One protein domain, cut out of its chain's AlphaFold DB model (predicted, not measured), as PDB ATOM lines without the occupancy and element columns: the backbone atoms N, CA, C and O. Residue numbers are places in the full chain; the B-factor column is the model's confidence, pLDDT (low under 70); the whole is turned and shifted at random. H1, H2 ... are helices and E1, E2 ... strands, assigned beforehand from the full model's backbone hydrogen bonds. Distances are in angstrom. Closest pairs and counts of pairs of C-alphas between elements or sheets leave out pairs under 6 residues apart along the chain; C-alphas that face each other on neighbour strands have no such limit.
ATOM      1  N   GLU A  85     181.697 311.338 178.081       87.44
ATOM      2  CA  GLU A  85     180.937 310.263 177.449       87.44
ATOM      3  C   GLU A  85     181.730 309.545 176.347       87.44
ATOM      4  O   GLU A  85     181.723 308.318 176.282       87.44
ATOM      5  N   THR A  86     182.486 310.276 175.518       85.62
ATOM      6  CA  THR A  86     183.357 309.676 174.492       85.62
ATOM      7  C   THR A  86     184.478 308.853 175.126       85.62
ATOM      8  O   THR A  86     184.747 307.739 174.685       85.62
ATOM      9  N   GLY A  87     185.103 309.356 176.193       89.88
ATOM     10  CA  GLY A  87     186.114 308.621 176.955       89.88
ATOM     11  C   GLY A  87     185.568 307.336 177.581       89.88
ATOM     12  O   GLY A  87     186.172 306.274 177.445       89.88
ATOM     13  N   VAL A  88     184.402 307.414 178.223       87.69
ATOM     14  CA  VAL A  88     183.755 306.266 178.869       87.69
ATOM     15  C   VAL A  88     183.334 305.222 177.833       87.69
ATOM     16  O   VAL A  88     183.719 304.060 177.943       87.69
ATOM     17  N   THR A  89     182.582 305.627 176.808       80.31
ATOM     18  CA  THR A  89     181.957 304.691 175.860       80.31
ATOM     19  C   THR A  89     182.918 304.145 174.812       80.31
ATOM     20  O   THR A  89     182.863 302.957 174.513       80.31
ATOM     21  N   THR A  90     183.806 304.978 174.261       79.81
ATOM     22  CA  THR A  90     184.679 304.582 173.140       79.81
ATOM     23  C   THR A  90     185.992 303.973 173.616       79.81
ATOM     24  O   THR A  90     186.519 303.077 172.964       79.81
ATOM     25  N   TYR A  91     186.531 304.441 174.744       84.19
ATOM     26  CA  TYR A  91     187.811 303.947 175.248       84.19
ATOM     27  C   TYR A  91     187.614 302.988 176.410       84.19
ATOM     28  O   TYR A  91     187.944 301.815 176.283       84.19
ATOM     29  N   SER A  92     187.054 303.455 177.527       87.88
ATOM     30  CA  SER A  92     187.032 302.667 178.762       87.88
ATOM     31  C   SER A  92     186.236 301.371 178.611       87.88
ATOM     32  O   SER A  92     186.750 300.301 178.932       87.88
ATOM     33  N   ILE A  93     185.003 301.441 178.099       87.38
ATOM     34  CA  ILE A  93     184.139 300.263 177.939       87.38
ATOM     35  C   ILE A  93     184.693 299.320 176.868       87.38
ATOM     36  O   ILE A  93     184.839 298.132 177.138       87.38
ATOM     37  N   SER A  94     185.054 299.825 175.684       85.38
ATOM     38  CA  SER A  94     185.582 298.984 174.599       85.38
ATOM     39  C   SER A  94     186.905 298.308 174.960       85.38
ATOM     40  O   SER A  94     187.093 297.131 174.660       85.38
ATOM     41  N   TRP A  95     187.809 299.018 175.635       88.38
ATOM     42  CA  TRP A  95     189.055 298.436 176.128       88.38
ATOM     43  C   TRP A  95     188.796 297.372 177.193       88.38
ATOM     44  O   TRP A  95     189.328 296.269 177.098       88.38
ATOM     45  N   THR A  96     187.941 297.673 178.176       88.50
ATOM     46  CA  THR A  96     187.612 296.730 179.256       88.50
ATOM     47  C   THR A  96     186.955 295.470 178.705       88.50
ATOM     48  O   THR A  96     187.345 294.373 179.084       88.50
ATOM     49  N   ALA A  97     186.020 295.604 177.760       84.81
ATOM     50  CA  ALA A  97     185.374 294.466 177.110       84.81
ATOM     51  C   ALA A  97     186.385 293.537 176.421       84.81
ATOM     52  O   ALA A  97     186.199 292.324 176.422       84.81
ATOM     53  N   ARG A  98     187.468 294.101 175.876       84.19
ATOM     54  CA  ARG A  98     188.537 293.338 175.234       84.19
ATOM     55  C   ARG A  98     189.445 292.632 176.239       84.19
ATOM     56  O   ARG A  98     189.751 291.463 176.073       84.19
ATOM     57  N   VAL A  99     189.903 293.339 177.269       89.31
ATOM     58  CA  VAL A  99     190.896 292.792 178.217       89.31
ATOM     59  C   VAL A  99     190.284 291.928 179.316       89.31
ATOM     60  O   VAL A  99     191.003 291.179 179.968       89.31
ATOM     61  N   ALA A 100     188.971 292.018 179.535       90.00
ATOM     62  CA  ALA A 100     188.269 291.213 180.530       90.00
ATOM     63  C   ALA A 100     188.077 289.748 180.105       90.00
ATOM     64  O   ALA A 100     187.674 288.936 180.937       90.00
ATOM     65  N   LEU A 101     188.353 289.398 178.844       91.94
ATOM     66  CA  LEU A 101     188.197 288.050 178.304       91.94
ATOM     67  C   LEU A 101     189.553 287.491 177.847       91.94
ATOM     68  O   LEU A 101     190.303 288.164 177.148       91.94
ATOM     69  N   LEU A 102     189.858 286.245 178.223       90.19
ATOM     70  CA  LEU A 102     190.975 285.471 177.655       90.19
ATOM     71  C   LEU A 102     190.610 284.876 176.295       90.19
ATOM     72  O   LEU A 102     191.469 284.741 175.428       90.19
ATOM     73  N   ASP A 103     189.336 284.524 176.127       88.81
ATOM     74  CA  ASP A 103     188.761 284.049 174.875       88.81
ATOM     75  C   ASP A 103     187.455 284.809 174.621       88.81
ATOM     76  O   ASP A 103     186.468 284.638 175.340       88.81
ATOM     77  N   GLU A 104     187.473 285.665 173.600       85.00
ATOM     78  CA  GLU A 104     186.341 286.504 173.201       85.00
ATOM     79  C   GLU A 104     185.197 285.699 172.557       85.00
ATOM     80  O   GLU A 104     184.049 286.133 172.596       85.00
ATOM     81  N   ILE A 105     185.482 284.525 171.979       88.69
ATOM     82  CA  ILE A 105     184.479 283.672 171.322       88.69
ATOM     83  C   ILE A 105     183.774 282.810 172.366       88.69
ATOM     84  O   ILE A 105     182.548 282.688 172.357       88.69
ATOM     85  N   ALA A 106     184.549 282.220 173.274       90.88
ATOM     86  CA  ALA A 106     184.019 281.397 174.354       90.88
ATOM     87  C   ALA A 106     183.539 282.219 175.566       90.88
ATOM     88  O   ALA A 106     183.025 281.635 176.517       90.88
ATOM     89  N   PHE A 107     183.719 283.548 175.553       89.25
ATOM     90  CA  PHE A 107     183.467 284.446 176.689       89.25
ATOM     91  C   PHE A 107     184.161 283.982 177.980       89.25
ATOM     92  O   PHE A 107     183.608 284.075 179.077       89.25
ATOM     93  N   THR A 108     185.387 283.468 177.858       92.56
ATOM     94  CA  THR A 108     186.156 283.012 179.021       92.56
ATOM     95  C   THR A 108     186.741 284.226 179.745       92.56
ATOM     96  O   THR A 108     187.503 284.966 179.118       92.56
ATOM     97  N   PRO A 109     186.423 284.458 181.032       92.88
ATOM     98  CA  PRO A 109     186.901 285.632 181.754       92.88
ATOM     99  C   PRO A 109     188.408 285.555 182.009       92.88
ATOM    100  O   PRO A 109     188.947 284.484 182.282       92.88
ATOM    101  N   ALA A 110     189.080 286.704 181.953       93.50
ATOM    102  CA  ALA A 110     190.506 286.819 182.249       93.50
ATOM    103  C   ALA A 110     190.844 286.813 183.736       93.50
ATOM    104  O   ALA A 110     191.982 286.534 184.103       93.50
ATOM    105  N   ILE A 111     189.856 287.109 184.575       93.44
ATOM    106  CA  ILE A 111     189.942 287.040 186.029       93.44
ATOM    107  C   ILE A 111     188.697 286.291 186.496       93.44
ATOM    108  O   ILE A 111     187.571 286.696 186.201       93.44
ATOM    109  N   THR A 112     188.890 285.182 187.200       94.12
ATOM    110  CA  THR A 112     187.803 284.421 187.827       94.12
ATOM    111  C   THR A 112     187.278 285.139 189.071       94.12
ATOM    112  O   THR A 112     187.966 285.969 189.661       94.12
ATOM    113  N   ASN A 113     186.074 284.787 189.534       94.19
ATOM    114  CA  ASN A 113     185.529 285.357 190.774       94.19
ATOM    115  C   ASN A 113     186.446 285.093 191.979       94.19
ATOM    116  O   ASN A 113     186.693 286.001 192.762       94.19
ATOM    117  N   THR A 114     187.019 283.889 192.079       97.50
ATOM    118  CA  THR A 114     187.980 283.550 193.140       97.50
ATOM    119  C   THR A 114     189.209 284.457 193.097       97.50
ATOM    120  O   THR A 114     189.664 284.933 194.132       97.50
ATOM    121  N   GLU A 115     189.757 284.717 191.908       96.06
ATOM    122  CA  GLU A 115     190.893 285.631 191.752       96.06
ATOM    123  C   GLU A 115     190.504 287.078 192.071       96.06
ATOM    124  O   GLU A 115     191.269 287.776 192.732       96.06
ATOM    125  N   ALA A 116     189.310 287.521 191.667       94.44
ATOM    126  CA  ALA A 116     188.796 288.847 191.998       94.44
ATOM    127  C   ALA A 116     188.646 289.043 193.517       94.44
ATOM    128  O   ALA A 116     189.046 290.087 194.031       94.44
ATOM    129  N   ASP A 117     188.146 288.038 194.238       97.25
ATOM    130  CA  ASP A 117     188.024 288.067 195.700       97.25
ATOM    131  C   ASP A 117     189.398 288.148 196.380       97.25
ATOM    132  O   ASP A 117     189.589 288.930 197.314       97.25
ATOM    133  N   LEU A 118     190.382 287.388 195.887       97.31
ATOM    134  CA  LEU A 118     191.761 287.454 196.381       97.31
ATOM    135  C   LEU A 118     192.386 288.832 196.130       97.31
ATOM    136  O   LEU A 118     193.025 289.382 197.023       97.31
ATOM    137  N   ILE A 119     192.181 289.411 194.944       95.81
ATOM    138  CA  ILE A 119     192.642 290.768 194.622       95.81
ATOM    139  C   ILE A 119     191.972 291.786 195.549       95.81
ATOM    140  O   ILE A 119     192.649 292.653 196.094       95.81
ATOM    141  N   HIS A 120     190.660 291.676 195.760       96.12
ATOM    142  CA  HIS A 120     189.914 292.573 196.636       96.12
ATOM    143  C   HIS A 120     190.440 292.535 198.075       96.12
ATOM    144  O   HIS A 120     190.699 293.588 198.657       96.12
ATOM    145  N   ALA A 121     190.673 291.337 198.618       96.88
ATOM    146  CA  ALA A 121     191.206 291.146 199.966       96.88
ATOM    147  C   ALA A 121     192.628 291.708 200.158       96.88
ATOM    148  O   ALA A 121     193.025 291.959 201.289       96.88
ATOM    149  N   LEU A 122     193.398 291.897 199.081       96.62
ATOM    150  CA  LEU A 122     194.737 292.494 199.133       96.62
ATOM    151  C   LEU A 122     194.732 294.030 199.082       96.62
ATOM    152  O   LEU A 122     195.759 294.645 199.363       96.62
ATOM    153  N   VAL A 123     193.622 294.646 198.666       94.75
ATOM    154  CA  VAL A 123     193.505 296.106 198.478       94.75
ATOM    155  C   VAL A 123     192.804 296.788 199.662       94.75
ATOM    156  O   VAL A 123     192.913 298.007 199.808       94.75
ATOM    157  N   LEU A 124     192.112 296.018 200.508       82.56
ATOM    158  CA  LEU A 124     191.499 296.471 201.763       82.56
ATOM    159  C   LEU A 124     192.422 296.246 202.965       82.56
ATOM    160  O   LEU A 124     192.380 297.103 203.876       82.56
TER     161      LEU A 124
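Overview. This is residues 85 to 124 of the 124 residues of the protein "Carboxylic ester hydrolase" of Venturia nashicola (UniProt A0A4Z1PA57). An open, flat V: helix H1 makes one arm and helix H2 the other, with empty space between them. At the point of the V, strand E1 and the loop after it fold back as a small turn, in which residues 101 to 103 pair antiparallel with residues 108 to 109. The printed part has 40 residues, with H1, E1 and H2 in that order, mostly helix. It is loose, with a radius of gyration of the C-alphas of 12.7 A, and spans 32 by 28 by 9 A.

Arrangement. H1, residues 85 to 99, stands free over residues 85 to 97. It and E1, residues 101 to 103, meet only through their tight link. E1 pairs with no named strand. H2, residues 113 to 123, is apart from H1 and from E1. In H2 every O i to N i+4 pair is within hydrogen-bond range; in H1, 9 of 11 are.

Along the chain. H1 begins at C-alpha 85 (180.937, 310.263, 177.449) and is 20.1 A long. E1 measures 5.3 A. H2, 15.4 A, ends at C-alpha 123 (193.505, 296.106, 198.478).

Size, cuts and confidence. The farthest C-alphas, of Ile 105 and Leu 124, are 33.8 A apart. The printed part has no cut, no link is long, and no printed residue is under 70 in pLDDT.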